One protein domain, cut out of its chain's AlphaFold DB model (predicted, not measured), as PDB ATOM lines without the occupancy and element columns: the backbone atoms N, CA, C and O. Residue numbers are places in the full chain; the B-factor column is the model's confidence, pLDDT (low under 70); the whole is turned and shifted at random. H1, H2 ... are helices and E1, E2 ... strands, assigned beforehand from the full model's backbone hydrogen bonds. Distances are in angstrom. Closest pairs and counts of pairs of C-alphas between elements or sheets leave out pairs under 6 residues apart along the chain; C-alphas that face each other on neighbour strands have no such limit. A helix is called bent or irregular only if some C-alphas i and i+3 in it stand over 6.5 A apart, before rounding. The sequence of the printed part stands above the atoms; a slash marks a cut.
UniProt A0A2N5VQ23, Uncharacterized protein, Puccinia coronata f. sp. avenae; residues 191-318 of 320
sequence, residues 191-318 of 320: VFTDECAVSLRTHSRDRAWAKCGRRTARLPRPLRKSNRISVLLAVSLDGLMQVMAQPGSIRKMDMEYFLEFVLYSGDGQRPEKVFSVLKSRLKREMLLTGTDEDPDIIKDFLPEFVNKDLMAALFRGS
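AT A GLANCE: This is residues 191 to 318 of the 320 residues of an uncharacterized protein of Puccinia coronata f. sp. avenae (UniProt A0A2N5VQ23). A small three-stranded sheet makes the core, with H3 and H4 over one face and H2 over the other, three layers with helices on both faces. A long loop between H1 and E2 reaches out from this body, its residues 210 to 215 sticking out free, and H5 lies off the sheet. The 128 printed residues hold E1, H1, E2, E3, H2, H3, H4 and H5 along the chain; the class is mixed, and the sheet, in the order E1, E2, E3, is antiparallel. The whole is only just loose, close to compact, with a radius of gyration of the C-alphas of 16.8 A, and elongated, 57 by 33 by 22 A.

IN THESE COORDINATES: E1, residues 194 to 199, begins with C-alpha 194 at (-46.533, -46.388, -31.905); H1 is 200 to 203. E2, 228 to 234, measures 19.8 A, and E3 is 242 to 247. H2, 252 to 263, H3, 274 to 285, and H4, 294 to 305, measure 15.0, 16.2 and 16.3 A. H5, 308 to 316, ends with C-alpha 316 at (-54.836, -49.425, -14.925).

HOW THE PARTS SIT: N 196 and O 231 of E1 and E2 are 2.8 A apart, within hydrogen-bond range; so are N 232 and O 244 of the hairpin E2 and E3, at 2.8 A. H4 is on the sheet at a height of 8.8 A, the closest C-alphas to E3 being Ala 245 and Pro 295, 5.0 A. H3, on the same face, has a height of 9.6 A; H2, on the opposite face, 9.7 A. H1 and H3 are close but not clearly touching, with the C-alphas of His 203 and Lys 283 closest, 5.6 A. H5 is apart from the sheet's strands. H4 is only just irregular: C-alphas 300 and 303 are 6.7 A apart. In H5 every O i to N i+4 pair is within hydrogen-bond range, in H2 and H3 7 of 8, in H4 6 of 8; H1 is too short for one.

THE WHOLE: The C-alphas farthest apart are those of Gly 213 and Ser 265, 59.2 A. The printed part has no cut, and the link from H1 to E2, 24 residues, is long. Mean pLDDT of the printed part is 83.1; residue 212 and residues 265 to 277 are under 70.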
ATOM      1  N   VAL A 191     -52.191 -56.111 -29.169       86.44
ATOM      2  CA  VAL A 191     -50.893 -55.489 -29.498       86.44
ATOM      3  C   VAL A 191     -51.113 -54.053 -29.964       86.44
ATOM      4  O   VAL A 191     -51.542 -53.811 -31.084       86.44
ATOM      5  N   PHE A 192     -50.825 -53.088 -29.093       89.50
ATOM      6  CA  PHE A 192     -50.656 -51.689 -29.489       89.50
ATOM      7  C   PHE A 192     -49.323 -51.541 -30.263       89.50
ATOM      8  O   PHE A 192     -48.476 -52.437 -30.202       89.50
ATOM      9  N   THR A 193     -49.065 -50.419 -30.939       91.25
ATOM     10  CA  THR A 193     -47.754 -50.060 -31.535       91.25
ATOM     11  C   THR A 193     -47.744 -48.551 -31.817       91.25
ATOM     12  O   THR A 193     -48.769 -48.028 -32.241       91.25
ATOM     13  N   ASP A 194     -46.629 -47.838 -31.610       93.19
ATOM     14  CA  ASP A 194     -46.533 -46.388 -31.905       93.19
ATOM     15  C   ASP A 194     -45.089 -45.943 -32.241       93.19
ATOM     16  O   ASP A 194     -44.116 -46.526 -31.747       93.19
ATOM     17  N   GLU A 195     -44.951 -44.909 -33.088       93.38
ATOM     18  CA  GLU A 195     -43.666 -44.307 -33.483       93.38
ATOM     19  C   GLU A 195     -43.288 -43.154 -32.546       93.38
ATOM     20  O   GLU A 195     -43.925 -42.102 -32.463       93.38
ATOM     21  N   CYS A 196     -42.103 -43.268 -31.958       92.19
ATOM     22  CA  CYS A 196     -41.524 -42.244 -31.117       92.19
ATOM     23  C   CYS A 196     -40.242 -41.651 -31.709       92.19
ATOM     24  O   CYS A 196     -39.166 -42.244 -31.661       92.19
ATOM     25  N   ALA A 197     -40.325 -40.391 -32.141       92.75
ATOM     26  CA  ALA A 197     -39.149 -39.585 -32.460       92.75
ATOM     27  C   ALA A 197     -38.365 -39.158 -31.199       92.75
ATOM     28  O   ALA A 197     -38.921 -38.540 -30.273       92.75
ATOM     29  N   VAL A 198     -37.057 -39.411 -31.220       91.75
ATOM     30  CA  VAL A 198     -36.047 -39.081 -30.206       91.75
ATOM     31  C   VAL A 198     -34.904 -38.302 -30.883       91.75
ATOM     32  O   VAL A 198     -34.573 -38.541 -32.040       91.75
ATOM     33  N   SER A 199     -34.331 -37.294 -30.215       91.06
ATOM     34  CA  SER A 199     -33.174 -36.540 -30.736       91.06
ATOM     35  C   SER A 199     -32.494 -35.733 -29.630       91.06
ATOM     36  O   SER A 199     -33.175 -35.183 -28.758       91.06
ATOM     37  N   LEU A 200     -31.176 -35.521 -29.698       87.19
ATOM     38  CA  LEU A 200     -30.483 -34.624 -28.755       87.19
ATOM     39  C   LEU A 200     -31.114 -33.220 -28.687       87.19
ATOM     40  O   LEU A 200     -31.109 -32.580 -27.632       87.19
ATOM     41  N   ARG A 201     -31.728 -32.743 -29.779       85.00
ATOM     42  CA  ARG A 201     -32.478 -31.480 -29.812       85.00
ATOM     43  C   ARG A 201     -33.751 -31.497 -28.956       85.00
ATOM     44  O   ARG A 201     -34.017 -30.492 -28.304       85.00
ATOM     45  N   THR A 202     -34.519 -32.589 -28.923       81.50
ATOM     46  CA  THR A 202     -35.697 -32.724 -28.037       81.50
ATOM     47  C   THR A 202     -35.302 -32.972 -26.574       81.50
ATOM     48  O   THR A 202     -36.012 -32.559 -25.648       81.50
ATOM     49  N   HIS A 203     -34.132 -33.568 -26.329       78.38
ATOM     50  CA  HIS A 203     -33.571 -33.699 -24.980       78.38
ATOM     51  C   HIS A 203     -32.970 -32.389 -24.452       78.38
ATOM     52  O   HIS A 203     -33.137 -32.073 -23.271       78.38
ATOM     53  N   SER A 204     -32.381 -31.564 -25.313       81.00
ATOM     54  CA  SER A 204     -31.836 -30.257 -24.939       81.00
ATOM     55  C   SER A 204     -32.909 -29.312 -24.387       81.00
ATOM     56  O   SER A 204     -34.029 -29.233 -24.887       81.00
ATOM     57  N   ARG A 205     -32.570 -28.559 -23.334       78.06
ATOM     58  CA  ARG A 205     -33.403 -27.440 -22.870       78.06
ATOM     59  C   ARG A 205     -33.085 -26.220 -23.737       78.06
ATOM     60  O   ARG A 205     -31.980 -25.700 -23.675       78.06
ATOM     61  N   ASP A 206     -34.054 -25.748 -24.515       77.25
ATOM     62  CA  ASP A 206     -33.981 -24.465 -25.237       77.25
ATOM     63  C   ASP A 206     -34.204 -23.261 -24.299       77.25
ATOM     64  O   ASP A 206     -33.840 -22.127 -24.618       77.25
ATOM     65  N   ARG A 207     -34.799 -23.511 -23.125       79.50
ATOM     66  CA  ARG A 207     -35.216 -22.511 -22.136       79.50
ATOM     67  C   ARG A 207     -34.566 -22.763 -20.779       79.50
ATOM     68  O   ARG A 207     -34.667 -23.851 -20.213       79.50
ATOM     69  N   ALA A 208     -33.971 -21.712 -20.221       82.56
ATOM     70  CA  ALA A 208     -33.558 -21.635 -18.823       82.56
ATOM     71  C   ALA A 208     -34.372 -20.569 -18.081       82.56
ATOM     72  O   ALA A 208     -34.857 -19.602 -18.670       82.56
ATOM     73  N   TRP A 209     -34.479 -20.731 -16.765       81.06
ATOM     74  CA  TRP A 209     -35.117 -19.763 -15.881       81.06
ATOM     75  C   TRP A 209     -34.075 -18.771 -15.350       81.06
ATOM     76  O   TRP A 209     -33.039 -19.174 -14.825       81.06
ATOM     77  N   ALA A 210     -34.361 -17.472 -15.441       84.62
ATOM     78  CA  ALA A 210     -33.598 -16.415 -14.776       84.62
ATOM     79  C   ALA A 210     -34.520 -15.492 -13.976       84.62
ATOM     80  O   ALA A 210     -35.721 -15.388 -14.233       84.62
ATOM     81  N   LYS A 211     -33.933 -14.774 -13.013       78.38
ATOM     82  CA  LYS A 211     -34.600 -13.647 -12.346       78.38
ATOM     83  C   LYS A 211     -34.950 -12.585 -13.394       78.38
ATOM     84  O   LYS A 211     -34.130 -12.292 -14.262       78.38
ATOM     85  N   CYS A 212     -36.136 -11.986 -13.293       69.62
ATOM     86  CA  CYS A 212     -36.537 -10.900 -14.190       69.62
ATOM     87  C   CYS A 212     -35.476  -9.780 -14.189       69.62
ATOM     88  O   CYS A 212     -34.943  -9.437 -13.136       69.62
ATOM     89  N   GLY A 213     -35.133  -9.260 -15.371       88.56
ATOM     90  CA  GLY A 213     -34.058  -8.276 -15.551       88.56
ATOM     91  C   GLY A 213     -32.641  -8.860 -15.649       88.56
ATOM     92  O   GLY A 213     -31.717  -8.119 -15.966       88.56
ATOM     93  N   ARG A 214     -32.437 -10.170 -15.440       77.50
ATOM     94  CA  ARG A 214     -31.145 -10.842 -15.669       77.50
ATOM     95  C   ARG A 214     -31.220 -11.772 -16.878       77.50
ATOM     96  O   ARG A 214     -32.210 -12.477 -17.063       77.50
ATOM     97  N   ARG A 215     -30.155 -11.804 -17.685       84.06
ATOM     98  CA  ARG A 215     -29.964 -12.847 -18.704       84.06
ATOM     99  C   ARG A 215     -29.612 -14.166 -18.008       84.06
ATOM    100  O   ARG A 215     -28.898 -14.164 -17.007       84.06
ATOM    101  N   THR A 216     -30.113 -15.284 -18.529       88.62
ATOM    102  CA  THR A 216     -29.571 -16.610 -18.204       88.62
ATOM    103  C   THR A 216     -28.140 -16.709 -18.733       88.62
ATOM    104  O   THR A 216     -27.783 -16.010 -19.687       88.62
ATOM    105  N   ALA A 217     -27.342 -17.636 -18.197       87.25
ATOM    106  CA  ALA A 217     -26.208 -18.151 -18.962       87.25
ATOM    107  C   ALA A 217     -26.712 -18.630 -20.340       87.25
ATOM    108  O   ALA A 217     -27.853 -19.097 -20.462       87.25
ATOM    109  N   ARG A 218     -25.894 -18.483 -21.388       83.56
ATOM    110  CA  ARG A 218     -26.224 -19.077 -22.688       83.56
ATOM    111  C   ARG A 218     -26.173 -20.590 -22.507       83.56
ATOM    112  O   ARG A 218     -25.098 -21.131 -22.279       83.56
ATOM    113  N   LEU A 219     -27.326 -21.252 -22.585       85.44
ATOM    114  CA  LEU A 219     -27.346 -22.705 -22.697       85.44
ATOM    115  C   LEU A 219     -26.591 -23.098 -23.976       85.44
ATOM    116  O   LEU A 219     -26.729 -22.384 -24.982       85.44
ATOM    117  N   PRO A 220     -25.808 -24.193 -23.964       82.25
ATOM    118  CA  PRO A 220     -25.251 -24.734 -25.194       82.25
ATOM    119  C   PRO A 220     -26.411 -24.985 -26.156       82.25
ATOM    120  O   PRO A 220     -27.406 -25.624 -25.804       82.25
ATOM    121  N   ARG A 221     -26.335 -24.408 -27.359       79.38
ATOM    122  CA  ARG A 221     -27.349 -24.676 -28.379       79.38
ATOM    123  C   ARG A 221     -27.210 -26.148 -28.775       79.38
ATOM    124  O   ARG A 221     -26.079 -26.542 -29.059       79.38
ATOM    125  N   PRO A 222     -28.303 -26.934 -28.847       73.88
ATOM    126  CA  PRO A 222     -28.236 -28.258 -29.450       73.88
ATOM    127  C   PRO A 222     -27.579 -28.166 -30.825       73.88
ATOM    128  O   PRO A 222     -27.832 -27.210 -31.572       73.88
ATOM    129  N   LEU A 223     -26.745 -29.157 -31.146       75.31
ATOM    130  CA  LEU A 223     -26.113 -29.267 -32.455       75.31
ATOM    131  C   LEU A 223     -27.197 -29.159 -33.533       75.31
ATOM    132  O   LEU A 223     -28.204 -29.863 -33.497       75.31
ATOM    133  N   ARG A 224     -27.010 -28.243 -34.493       75.56
ATOM    134  CA  ARG A 224     -28.012 -27.984 -35.547       75.56
ATOM    135  C   ARG A 224     -28.293 -29.218 -36.415       75.56
ATOM    136  O   ARG A 224     -29.353 -29.275 -37.027       75.56
ATOM    137  N   LYS A 225     -27.358 -30.172 -36.433       81.19
ATOM    138  CA  LYS A 225     -27.434 -31.486 -37.077       81.19
ATOM    139  C   LYS A 225     -27.438 -32.622 -36.035       81.19
ATOM    140  O   LYS A 225     -26.632 -33.534 -36.133       81.19
ATOM    141  N   SER A 226     -28.279 -32.559 -35.000       80.75
ATOM    142  CA  SER A 226     -28.539 -33.765 -34.201       80.75
ATOM    143  C   SER A 226     -29.375 -34.732 -35.032       80.75
ATOM    144  O   SER A 226     -30.476 -34.348 -35.447       80.75
ATOM    145  N   ASN A 227     -28.899 -35.958 -35.234       88.62
ATOM    146  CA  ASN A 227     -29.696 -36.997 -35.875       88.62
ATOM    147  C   ASN A 227     -31.011 -37.196 -35.096       88.62
ATOM    148  O   ASN A 227     -31.048 -37.143 -33.862       88.62
ATOM    149  N   ARG A 228     -32.120 -37.338 -35.831       91.81
ATOM    150  CA  ARG A 228     -33.377 -37.865 -35.286       91.81
ATOM    151  C   ARG A 228     -33.280 -39.375 -35.385       91.81
ATOM    152  O   ARG A 228     -32.908 -39.883 -36.437       91.81
ATOM    153  N   ILE A 229     -33.653 -40.047 -34.313       93.94
ATOM    154  CA  ILE A 229     -33.847 -41.488 -34.277       93.94
ATOM    155  C   ILE A 229     -35.334 -41.684 -34.065       93.94
ATOM    156  O   ILE A 229     -35.918 -41.077 -33.161       93.94
ATOM    157  N   SER A 230     -35.957 -42.478 -34.917       95.06
ATOM    158  CA  SER A 230     -37.324 -42.907 -34.691       95.06
ATOM    159  C   SER A 230     -37.315 -44.322 -34.136       95.06
ATOM    160  O   SER A 230     -36.564 -45.183 -34.595       95.06
ATOM    161  N   VAL A 231     -38.128 -44.517 -33.104       94.19
ATOM    162  CA  VAL A 231     -38.204 -45.739 -32.312       94.19
ATOM    163  C   VAL A 231     -39.631 -46.261 -32.393       94.19
ATOM    164  O   VAL A 231     -40.548 -45.600 -31.909       94.19
ATOM    165  N   LEU A 232     -39.812 -47.426 -33.004       93.94
ATOM    166  CA  LEU A 232     -41.062 -48.174 -33.031       93.94
ATOM    167  C   LEU A 232     -41.042 -49.163 -31.871       93.94
ATOM    168  O   LEU A 232     -40.063 -49.897 -31.717       93.94
ATOM    169  N   LEU A 233     -42.084 -49.168 -31.042       91.81
ATOM    170  CA  LEU A 233     -42.170 -50.075 -29.895       91.81
ATOM    171  C   LEU A 233     -43.405 -50.961 -29.960       91.81
ATOM    172  O   LEU A 233     -44.485 -50.497 -30.321       91.81
ATOM    173  N   ALA A 234     -43.240 -52.177 -29.440       89.69
ATOM    174  CA  ALA A 234     -44.286 -53.114 -29.065       89.69
ATOM    175  C   ALA A 234     -44.090 -53.603 -27.599       89.69
ATOM    176  O   ALA A 234     -43.303 -54.523 -27.385       89.69
ATOM    177  N   VAL A 235     -44.714 -52.967 -26.574       87.94
ATOM    178  CA  VAL A 235     -44.404 -53.177 -25.130       87.94
ATOM    179  C   VAL A 235     -45.166 -54.304 -24.384       87.94
ATOM    180  O   VAL A 235     -44.769 -55.404 -24.667       87.94
ATOM    181  N   SER A 236     -46.200 -54.159 -23.511       89.19
ATOM    182  CA  SER A 236     -47.360 -55.084 -23.190       89.19
ATOM    183  C   SER A 236     -48.124 -54.734 -21.911       89.19
ATOM    184  O   SER A 236     -47.842 -53.705 -21.323       89.19
ATOM    185  N   LEU A 237     -49.083 -55.577 -21.476       87.19
ATOM    186  CA  LEU A 237     -49.377 -55.806 -20.050       87.19
ATOM    187  C   LEU A 237     -48.227 -56.524 -19.307       87.19
ATOM    188  O   LEU A 237     -48.120 -56.382 -18.094       87.19
ATOM    189  N   ASP A 238     -47.389 -57.286 -20.015       89.50
ATOM    190  CA  ASP A 238     -46.350 -58.181 -19.492       89.50
ATOM    191  C   ASP A 238     -44.913 -57.601 -19.476       89.50
ATOM    192  O   ASP A 238     -44.040 -58.216 -18.873       89.50
ATOM    193  N   GLY A 239     -44.642 -56.426 -20.061       87.81
ATOM    194  CA  GLY A 239     -43.281 -55.904 -20.254       87.81
ATOM    195  C   GLY A 239     -43.068 -55.152 -21.571       87.81
ATOM    196  O   GLY A 239     -43.855 -54.265 -21.904       87.81
ATOM    197  N   LEU A 240     -41.989 -55.489 -22.285       88.75
ATOM    198  CA  LEU A 240     -41.659 -55.099 -23.659       88.75
ATOM    199  C   LEU A 240     -41.358 -56.353 -24.490       88.75
ATOM    200  O   LEU A 240     -40.494 -57.108 -24.059       88.75
ATOM    201  N   MET A 241     -41.975 -56.557 -25.670       88.44
ATOM    202  CA  MET A 241     -41.449 -57.572 -26.613       88.44
ATOM    203  C   MET A 241     -40.359 -56.960 -27.450       88.44
ATOM    204  O   MET A 241     -39.245 -57.461 -27.463       88.44
ATOM    205  N   GLN A 242     -40.694 -55.887 -28.165       90.06
ATOM    206  CA  GLN A 242     -39.945 -55.589 -29.365       90.06
ATOM    207  C   GLN A 242     -39.777 -54.102 -29.607       90.06
ATOM    208  O   GLN A 242     -40.676 -53.283 -29.404       90.06
ATOM    209  N   VAL A 243     -38.580 -53.768 -30.066       92.75
ATOM    210  CA  VAL A 243     -38.161 -52.426 -30.432       92.75
ATOM    211  C   VAL A 243     -37.472 -52.477 -31.786       92.75
ATOM    212  O   VAL A 243     -36.657 -53.355 -32.063       92.75
ATOM    213  N   MET A 244     -37.770 -51.483 -32.611       92.81
ATOM    214  CA  MET A 244     -36.939 -51.094 -33.736       92.81
ATOM    215  C   MET A 244     -36.538 -49.639 -33.538       92.81
ATOM    216  O   MET A 244     -37.383 -48.786 -33.280       92.81
ATOM    217  N   ALA A 245     -35.249 -49.347 -33.657       94.06
ATOM    218  CA  ALA A 245     -34.723 -47.992 -33.621       94.06
ATOM    219  C   ALA A 245     -33.875 -47.779 -34.874       94.06
ATOM    220  O   ALA A 245     -33.006 -48.602 -35.168       94.06
ATOM    221  N   GLN A 246     -34.128 -46.691 -35.603       92.31
ATOM    222  CA  GLN A 246     -33.360 -46.337 -36.798       92.31
ATOM    223  C   GLN A 246     -33.157 -44.818 -36.927       92.31
ATOM    224  O   GLN A 246     -34.021 -44.037 -36.503       92.31
ATOM    225  N   PRO A 247     -32.048 -44.361 -37.537       93.94
ATOM    226  CA  PRO A 247     -31.883 -42.965 -37.927       93.94
ATOM    227  C   PRO A 247     -32.941 -42.524 -38.952       93.94
ATOM    228  O   PRO A 247     -33.248 -43.240 -39.901       93.94
ATOM    229  N   GLY A 248     -33.462 -41.306 -38.806       92.94
ATOM    230  CA  GLY A 248     -34.450 -40.716 -39.711       92.94
ATOM    231  C   GLY A 248     -35.891 -40.798 -39.199       92.94
ATOM    232  O   GLY A 248     -36.146 -40.637 -38.007       92.94
ATOM    233  N   SER A 249     -36.832 -40.965 -40.128       94.25
ATOM    234  CA  SER A 249     -38.260 -41.200 -39.865       94.25
ATOM    235  C   SER A 249     -38.620 -42.608 -40.324       94.25
ATOM    236  O   SER A 249     -38.030 -43.085 -41.293       94.25
ATOM    237  N   ILE A 250     -39.607 -43.235 -39.688       94.06
ATOM    238  CA  ILE A 250     -40.133 -44.533 -40.126       94.06
ATOM    239  C   ILE A 250     -40.979 -44.328 -41.383       94.06
ATOM    240  O   ILE A 250     -41.798 -43.411 -41.463       94.06
ATOM    241  N   ARG A 251     -40.727 -45.145 -42.403       94.88
ATOM    242  CA  ARG A 251     -41.497 -45.201 -43.648       94.88
ATOM    243  C   ARG A 251     -42.513 -46.334 -43.575       94.88
ATOM    244  O   ARG A 251     -42.407 -47.228 -42.742       94.88
ATOM    245  N   LYS A 252     -43.457 -46.342 -44.517       95.25
ATOM    246  CA  LYS A 252     -44.442 -47.423 -44.651       95.25
ATOM    247  C   LYS A 252     -43.774 -48.813 -44.717       95.25
ATOM    248  O   LYS A 252     -44.145 -49.674 -43.933       95.25
ATOM    249  N   MET A 253     -42.745 -48.979 -45.555       94.12
ATOM    250  CA  MET A 253     -41.998 -50.243 -45.674       94.12
ATOM    251  C   MET A 253     -41.316 -50.669 -44.365       94.12
ATOM    252  O   MET A 253     -41.258 -51.854 -44.071       94.12
ATOM    253  N   ASP A 254     -40.840 -49.718 -43.560       92.50
ATOM    254  CA  ASP A 254     -40.187 -50.008 -42.277       92.50
ATOM    255  C   ASP A 254     -41.223 -50.472 -41.231       92.50
ATOM    256  O   ASP A 254     -40.945 -51.355 -40.424       92.50
ATOM    257  N   MET A 255     -42.440 -49.909 -41.273       93.12
ATOM    258  CA  MET A 255     -43.583 -50.343 -40.459       93.12
ATOM    259  C   MET A 255     -44.094 -51.724 -40.891       93.12
ATOM    260  O   MET A 255     -44.354 -52.561 -40.036       93.12
ATOM    261  N   GLU A 256     -44.219 -51.981 -42.196       91.06
ATOM    262  CA  GLU A 256     -44.594 -53.299 -42.736       91.06
ATOM    263  C   GLU A 256     -43.553 -54.355 -42.337       91.06
ATOM    264  O   GLU A 256     -43.907 -55.363 -41.729       91.06
ATOM    265  N   TYR A 257     -42.262 -54.061 -42.527       88.75
ATOM    266  CA  TYR A 257     -41.170 -54.924 -42.078       88.75
ATOM    267  C   TYR A 257     -41.188 -55.149 -40.556       88.75
ATOM    268  O   TYR A 257     -40.970 -56.272 -40.096       88.75
ATOM    269  N   PHE A 258     -41.495 -54.115 -39.761       90.56
ATOM    270  CA  PHE A 258     -41.660 -54.271 -38.318       90.56
ATOM    271  C   PHE A 258     -42.824 -55.203 -37.970       90.56
ATOM    272  O   PHE A 258     -42.658 -56.091 -37.142       90.56
ATOM    273  N   LEU A 259     -43.990 -55.033 -38.594       89.62
ATOM    274  CA  LEU A 259     -45.161 -55.864 -38.315       89.62
ATOM    275  C   LEU A 259     -44.945 -57.328 -38.730       89.62
ATOM    276  O   LEU A 259     -45.306 -58.219 -37.970       89.62
ATOM    277  N   GLU A 260     -44.329 -57.583 -39.884       86.00
ATOM    278  CA  GLU A 260     -44.133 -58.937 -40.425       86.00
ATOM    279  C   GLU A 260     -42.941 -59.672 -39.783       86.00
ATOM    280  O   GLU A 260     -43.090 -60.759 -39.223       86.00
ATOM    281  N   PHE A 261     -41.745 -59.081 -39.825       80.81
ATOM    282  CA  PHE A 261     -40.492 -59.786 -39.506       80.81
ATOM    283  C   PHE A 261     -40.000 -59.572 -38.079       80.81
ATOM    284  O   PHE A 261     -39.105 -60.278 -37.626       80.81
ATOM    285  N   VAL A 262     -40.546 -58.582 -37.377       83.81
ATOM    286  CA  VAL A 262     -40.051 -58.171 -36.058       83.81
ATOM    287  C   VAL A 262     -41.122 -58.400 -34.988       83.81
ATOM    288  O   VAL A 262     -40.810 -58.902 -33.915       83.81
ATOM    289  N   LEU A 263     -42.389 -58.127 -35.303       82.19
ATOM    290  CA  LEU A 263     -43.540 -58.318 -34.420       82.19
ATOM    291  C   LEU A 263     -44.177 -59.708 -34.561       82.19
ATOM    292  O   LEU A 263     -44.502 -60.322 -33.552       82.19
ATOM    293  N   TYR A 264     -44.363 -60.208 -35.790       75.75
ATOM    294  CA  TYR A 264     -44.959 -61.534 -36.032       75.75
ATOM    295  C   TYR A 264     -43.976 -62.694 -35.836       75.75
ATOM    296  O   TYR A 264     -44.393 -63.822 -35.589       75.75
ATOM    297  N   SER A 265     -42.673 -62.421 -35.943       66.38
ATOM    298  CA  SER A 265     -41.605 -63.416 -35.760       66.38
ATOM    299  C   SER A 265     -41.101 -63.511 -34.310       66.38
ATOM    300  O   SER A 265     -40.147 -64.240 -34.051       66.38
ATOM    301  N   GLY A 266     -41.697 -62.760 -33.373       52.97
ATOM    302  CA  GLY A 266     -41.279 -62.678 -31.970       52.97
ATOM    303  C   GLY A 266     -42.452 -62.787 -30.990       52.97
ATOM    304  O   GLY A 266     -43.572 -62.372 -31.285       52.97
ATOM    305  N   ASP A 267     -42.195 -63.337 -29.801       51.53
ATOM    306  CA  ASP A 267     -43.224 -63.657 -28.802       51.53
ATOM    307  C   ASP A 267     -43.841 -62.418 -28.099       51.53
ATOM    308  O   ASP A 267     -43.534 -62.077 -26.956       51.53
ATOM    309  N   GLY A 268     -44.808 -61.782 -28.768       38.94
ATOM    310  CA  GLY A 268     -46.133 -61.470 -28.203       38.94
ATOM    311  C   GLY A 268     -46.305 -60.423 -27.080       38.94
ATOM    312  O   GLY A 268     -46.885 -60.751 -26.041       38.94
ATOM    313  N   GLN A 269     -45.947 -59.143 -27.282       47.56
ATOM    314  CA  GLN A 269     -46.155 -58.036 -26.326       47.56
ATOM    315  C   GLN A 269     -46.493 -56.595 -26.972       47.56
ATOM    316  O   GLN A 269     -46.552 -56.480 -28.186       47.56
ATOM    317  N   ARG A 270     -46.953 -55.534 -26.231       50.12
ATOM    318  CA  ARG A 270     -47.972 -54.457 -26.602       50.12
ATOM    319  C   ARG A 270     -47.969 -52.986 -25.920       50.12
ATOM    320  O   ARG A 270     -48.372 -52.879 -24.764       50.12
ATOM    321  N   PRO A 271     -47.674 -51.785 -26.515       48.03
ATOM    322  CA  PRO A 271     -47.539 -50.467 -25.823       48.03
ATOM    323  C   PRO A 271     -48.449 -49.282 -26.204       48.03
ATOM    324  O   PRO A 271     -48.570 -48.940 -27.372       48.03
ATOM    325  N   GLU A 272     -48.837 -48.452 -25.225       41.41
ATOM    326  CA  GLU A 272     -49.306 -47.085 -25.562       41.41
ATOM    327  C   GLU A 272     -48.985 -45.973 -24.539       41.41
ATOM    328  O   GLU A 272     -49.507 -44.863 -24.621       41.41
ATOM    329  N   LYS A 273     -48.106 -46.222 -23.552       55.69
ATOM    330  CA  LYS A 273     -47.789 -45.223 -22.498       55.69
ATOM    331  C   LYS A 273     -46.312 -45.052 -22.123       55.69
ATOM    332  O   LYS A 273     -45.959 -44.075 -21.456       55.69
ATOM    333  N   VAL A 274     -45.437 -45.939 -22.594       56.81
ATOM    334  CA  VAL A 274     -43.995 -45.931 -22.280       56.81
ATOM    335  C   VAL A 274     -43.289 -44.664 -22.750       56.81
ATOM    336  O   VAL A 274     -42.446 -44.134 -22.029       56.81
ATOM    337  N   PHE A 275     -43.649 -44.129 -23.916       61.91
ATOM    338  CA  PHE A 275     -42.893 -43.075 -24.600       61.91
ATOM    339  C   PHE A 275     -42.672 -41.803 -23.776       61.91
ATOM    340  O   PHE A 275     -41.594 -41.207 -23.829       61.91
ATOM    341  N   SER A 276     -43.660 -41.386 -22.980       62.62
ATOM    342  CA  SER A 276     -43.537 -40.203 -22.115       62.62
ATOM    343  C   SER A 276     -42.495 -40.401 -21.006       62.62
ATOM    344  O   SER A 276     -41.723 -39.486 -20.688       62.62
ATOM    345  N   VAL A 277     -42.421 -41.616 -20.458       69.12
ATOM    346  CA  VAL A 277     -41.518 -41.975 -19.365       69.12
ATOM    347  C   VAL A 277     -40.132 -42.342 -19.902       69.12
ATOM    348  O   VAL A 277     -39.142 -41.875 -19.344       69.12
ATOM    349  N   LEU A 278     -40.057 -43.031 -21.048       77.06
ATOM    350  CA  LEU A 278     -38.832 -43.315 -21.806       77.06
ATOM    351  C   LEU A 278     -38.098 -42.025 -22.188       77.06
ATOM    352  O   LEU A 278     -36.949 -41.830 -21.794       77.06
ATOM    353  N   LYS A 279     -38.777 -41.075 -22.856       77.12
ATOM    354  CA  LYS A 279     -38.190 -39.757 -23.171       77.12
ATOM    355  C   LYS A 279     -37.724 -39.032 -21.906       77.12
ATOM    356  O   LYS A 279     -36.735 -38.306 -21.948       77.12
ATOM    357  N   SER A 280     -38.397 -39.238 -20.775       79.38
ATOM    358  CA  SER A 280     -38.022 -38.654 -19.481       79.38
ATOM    359  C   SER A 280     -36.885 -39.399 -18.760       79.38
ATOM    360  O   SER A 280     -36.243 -38.809 -17.891       79.38
ATOM    361  N   ARG A 281     -36.626 -40.671 -19.088       79.81
ATOM    362  CA  ARG A 281     -35.507 -41.499 -18.598       79.81
ATOM    363  C   ARG A 281     -34.234 -41.234 -19.395       79.81
ATOM    364  O   ARG A 281     -33.298 -40.687 -18.820       79.81
ATOM    365  N   LEU A 282     -34.272 -41.415 -20.720       83.69
ATOM    366  CA  LEU A 282     -33.175 -41.081 -21.645       83.69
ATOM    367  C   LEU A 282     -32.645 -39.649 -21.414       83.69
ATOM    368  O   LEU A 282     -31.445 -39.393 -21.435       83.69
ATOM    369  N   LYS A 283     -33.543 -38.697 -21.102       79.69
ATOM    370  CA  LYS A 283     -33.185 -37.306 -20.757       79.69
ATOM    371  C   LYS A 283     -32.469 -37.130 -19.416       79.69
ATOM    372  O   LYS A 283     -31.735 -36.154 -19.265       79.69
ATOM    373  N   ARG A 284     -32.770 -37.963 -18.418       80.25
ATOM    374  CA  ARG A 284     -32.188 -37.874 -17.068       80.25
ATOM    375  C   ARG A 284     -30.823 -38.537 -17.000       80.25
ATOM    376  O   ARG A 284     -29.960 -38.020 -16.302       80.25
ATOM    377  N   GLU A 285     -30.656 -39.633 -17.726       85.12
ATOM    378  CA  GLU A 285     -29.459 -40.477 -17.677       85.12
ATOM    379  C   GLU A 285     -28.427 -40.105 -18.757       85.12
ATOM    380  O   GLU A 285     -27.297 -40.565 -18.700       85.12
ATOM    381  N   MET A 286     -28.775 -39.191 -19.679       83.56
ATOM    382  CA  MET A 286     -27.887 -38.651 -20.726       83.56
ATOM    383  C   MET A 286     -27.252 -39.724 -21.628       83.56
ATOM    384  O   MET A 286     -26.163 -39.525 -22.148       83.56
ATOM    385  N   LEU A 287     -27.970 -40.831 -21.843       85.19
ATOM    386  CA  LEU A 287     -27.480 -42.013 -22.562       85.19
ATOM    387  C   LEU A 287     -27.201 -41.776 -24.054       85.19
ATOM    388  O   LEU A 287     -26.419 -42.508 -24.643       85.19
ATOM    389  N   LEU A 288     -27.827 -40.765 -24.664       86.75
ATOM    390  CA  LEU A 288     -27.624 -40.454 -26.079       86.75
ATOM    391  C   LEU A 288     -26.310 -39.691 -26.279       86.75
ATOM    392  O   LEU A 288     -26.159 -38.564 -25.793       86.75
ATOM    393  N   THR A 289     -25.398 -40.282 -27.040       86.31
ATOM    394  CA  THR A 289     -24.112 -39.713 -27.457       86.31
ATOM    395  C   THR A 289     -24.284 -38.803 -28.679       86.31
ATOM    396  O   THR A 289     -23.538 -37.833 -28.848       86.31
ATOM    397  N   GLY A 290     -25.295 -39.072 -29.514       84.88
ATOM    398  CA  GLY A 290     -25.463 -38.473 -30.836       84.88
ATOM    399  C   GLY A 290     -24.655 -39.151 -31.945       84.88
ATOM    400  O   GLY A 290     -24.574 -38.575 -33.035       84.88
ATOM    401  N   THR A 291     -24.050 -40.314 -31.676       88.06
ATOM    402  CA  THR A 291     -23.416 -41.177 -32.685       88.06
ATOM    403  C   THR A 291     -24.468 -42.026 -33.409       88.06
ATOM    404  O   THR A 291     -25.675 -41.923 -33.180       88.06
ATOM    405  N   ASP A 292     -24.007 -42.843 -34.345       87.06
ATOM    406  CA  ASP A 292     -24.751 -43.917 -34.996       87.06
ATOM    407  C   ASP A 292     -25.015 -45.134 -34.087       87.06
ATOM    408  O   ASP A 292     -25.829 -45.973 -34.458       87.06
ATOM    409  N   GLU A 293     -24.432 -45.179 -32.882       90.06
ATOM    410  CA  GLU A 293     -24.648 -46.218 -31.855       90.06
ATOM    411  C   GLU A 293     -25.899 -45.958 -30.987       90.06
ATOM    412  O   GLU A 293     -26.433 -46.877 -30.366       90.06
ATOM    413  N   ASP A 294     -26.409 -44.717 -30.955       88.06
ATOM    414  CA  ASP A 294     -27.613 -44.331 -30.196       88.06
ATOM    415  C   ASP A 294     -28.829 -45.284 -30.395       88.06
ATOM    416  O   ASP A 294     -29.558 -45.506 -29.423       88.06
ATOM    417  N   PRO A 295     -29.121 -45.847 -31.595       88.31
ATOM    418  CA  PRO A 295     -30.204 -46.814 -31.777       88.31
ATOM    419  C   PRO A 295     -30.018 -48.098 -30.964       88.31
ATOM    420  O   PRO A 295     -31.009 -48.625 -30.463       88.31
ATOM    421  N   ASP A 296     -28.787 -48.584 -30.815       89.38
ATOM    422  CA  ASP A 296     -28.486 -49.814 -30.076       89.38
ATOM    423  C   ASP A 296     -28.472 -49.552 -28.567       89.38
ATOM    424  O   ASP A 296     -29.128 -50.274 -27.820       89.38
ATOM    425  N   ILE A 297     -27.930 -48.406 -28.130       90.38
ATOM    426  CA  ILE A 297     -28.072 -47.916 -26.744       90.38
ATOM    427  C   ILE A 297     -29.556 -47.834 -26.332       90.38
ATOM    428  O   ILE A 297     -29.923 -48.172 -25.205       90.38
ATOM    429  N   ILE A 298     -30.438 -47.392 -27.240       87.12
ATOM    430  CA  ILE A 298     -31.886 -47.364 -26.994       87.12
ATOM    431  C   ILE A 298     -32.467 -48.782 -26.876       87.12
ATOM    432  O   ILE A 298     -33.314 -48.987 -26.004       87.12
ATOM    433  N   LYS A 299     -32.048 -49.736 -27.723       86.56
ATOM    434  CA  LYS A 299     -32.513 -51.135 -27.669       86.56
ATOM    435  C   LYS A 299     -32.117 -51.802 -26.353       86.56
ATOM    436  O   LYS A 299     -32.987 -52.392 -25.725       86.56
ATOM    437  N   ASP A 300     -30.871 -51.644 -25.918       88.69
ATOM    438  CA  ASP A 300     -30.341 -52.291 -24.711       88.69
ATOM    439  C   ASP A 300     -30.966 -51.722 -23.426       88.69
ATOM    440  O   ASP A 300     -31.319 -52.461 -22.508       88.69
ATOM    441  N   PHE A 301     -31.182 -50.403 -23.371       88.69
ATOM    442  CA  PHE A 301     -31.776 -49.733 -22.209       88.69
ATOM    443  C   PHE A 301     -33.277 -50.024 -22.015       88.69
ATOM    444  O   PHE A 301     -33.823 -49.930 -20.911       88.69
ATOM    445  N   LEU A 302     -33.992 -50.309 -23.103       86.44
ATOM    446  CA  LEU A 302     -35.451 -50.383 -23.099       86.44
ATOM    447  C   LEU A 302     -36.030 -51.542 -22.257       86.44
ATOM    448  O   LEU A 302     -36.950 -51.267 -21.477       86.44
ATOM    449  N   PRO A 303     -35.518 -52.786 -22.344       87.62
ATOM    450  CA  PRO A 303     -35.949 -53.906 -21.505       87.62
ATOM    451  C   PRO A 303     -35.788 -53.659 -20.000       87.62
ATOM    452  O   PRO A 303     -36.684 -54.006 -19.234       87.62
ATOM    453  N   GLU A 304     -34.704 -53.006 -19.562       88.75
ATOM    454  CA  GLU A 304     -34.494 -52.682 -18.140       88.75
ATOM    455  C   GLU A 304     -35.569 -51.731 -17.598       88.75
ATOM    456  O   GLU A 304     -35.979 -51.801 -16.435       88.75
ATOM    457  N   PHE A 305     -36.027 -50.808 -18.448       84.94
ATOM    458  CA  PHE A 305     -36.989 -49.788 -18.065       84.94
ATOM    459  C   PHE A 305     -38.451 -50.253 -18.184       84.94
ATOM    460  O   PHE A 305     -39.292 -49.849 -17.373       84.94
ATOM    461  N   VAL A 306     -38.778 -51.074 -19.184       87.12
ATOM    462  CA  VAL A 306     -40.161 -51.426 -19.532       87.12
ATOM    463  C   VAL A 306     -40.536 -52.815 -19.021       87.12
ATOM    464  O   VAL A 306     -40.646 -53.784 -19.765       87.12
ATOM    465  N   ASN A 307     -40.770 -52.892 -17.713       88.38
ATOM    466  CA  ASN A 307     -41.184 -54.120 -17.042       88.38
ATOM    467  C   ASN A 307     -42.714 -54.261 -16.897       88.38
ATOM    468  O   ASN A 307     -43.482 -53.303 -17.045       88.38
ATOM    469  N   LYS A 308     -43.139 -55.485 -16.560       90.00
ATOM    470  CA  LYS A 308     -44.532 -55.882 -16.308       90.00
ATOM    471  C   LYS A 308     -45.268 -54.959 -15.336       90.00
ATOM    472  O   LYS A 308     -46.400 -54.565 -15.598       90.00
ATOM    473  N   ASP A 309     -44.628 -54.574 -14.234       90.69
ATOM    474  CA  ASP A 309     -45.264 -53.777 -13.179       90.69
ATOM    475  C   ASP A 309     -45.547 -52.340 -13.621       90.69
ATOM    476  O   ASP A 309     -46.650 -51.824 -13.404       90.69
ATOM    477  N   LEU A 310     -44.577 -51.703 -14.293       87.19
ATOM    478  CA  LEU A 310     -44.760 -50.393 -14.915       87.19
ATOM    479  C   LEU A 310     -45.938 -50.440 -15.885       87.19
ATOM    480  O   LEU A 310     -46.790 -49.551 -15.874       87.19
ATOM    481  N   MET A 311     -46.012 -51.490 -16.695       87.62
ATOM    482  CA  MET A 311     -47.080 -51.632 -17.665       87.62
ATOM    483  C   MET A 311     -48.443 -51.884 -17.035       87.62
ATOM    484  O   MET A 311     -49.382 -51.144 -17.332       87.62
ATOM    485  N   ALA A 312     -48.558 -52.815 -16.092       86.44
ATOM    486  CA  ALA A 312     -49.789 -53.044 -15.343       86.44
ATOM    487  C   ALA A 312     -50.273 -51.783 -14.593       86.44
ATOM    488  O   ALA A 312     -51.476 -51.604 -14.391       86.44
ATOM    489  N   ALA A 313     -49.367 -50.893 -14.170       86.75
ATOM    490  CA  ALA A 313     -49.720 -49.592 -13.598       86.75
ATOM    491  C   ALA A 313     -50.205 -48.590 -14.665       86.75
ATOM    492  O   ALA A 313     -51.223 -47.920 -14.475       86.75
ATOM    493  N   LEU A 314     -49.512 -48.504 -15.805       84.19
ATOM    494  CA  LEU A 314     -49.884 -47.619 -16.911       84.19
ATOM    495  C   LEU A 314     -51.239 -48.006 -17.525       84.19
ATOM    496  O   LEU A 314     -52.050 -47.109 -17.766       84.19
ATOM    497  N   PHE A 315     -51.507 -49.303 -17.709       82.69
ATOM    498  CA  PHE A 315     -52.789 -49.830 -18.188       82.69
ATOM    499  C   PHE A 315     -53.938 -49.478 -17.242       82.69
ATOM    500  O   PHE A 315     -54.868 -48.800 -17.677       82.69
ATOM    501  N   ARG A 316     -53.825 -49.791 -15.941       80.38
ATOM    502  CA  ARG A 316     -54.836 -49.425 -14.925       80.38
ATOM    503  C   ARG A 316     -55.140 -47.922 -14.892       80.38
ATOM    504  O   ARG A 316     -56.280 -47.523 -14.692       80.38
ATOM    505  N   GLY A 317     -54.145 -47.073 -15.152       75.62
ATOM    506  CA  GLY A 317     -54.329 -45.624 -15.278       75.62
ATOM    507  C   GLY A 317     -54.920 -45.140 -16.613       75.62
ATOM    508  O   GLY A 317     -54.745 -43.966 -16.941       75.62
ATOM    509  N   SER A 318     -55.495 -46.005 -17.459       70.94
ATOM    510  CA  SER A 318     -56.027 -45.635 -18.793       70.94
ATOM    511  C   SER A 318     -57.539 -45.491 -18.857       70.94
ATOM    512  O   SER A 318     -58.017 -44.760 -19.718       70.94
TER     513      SER A 318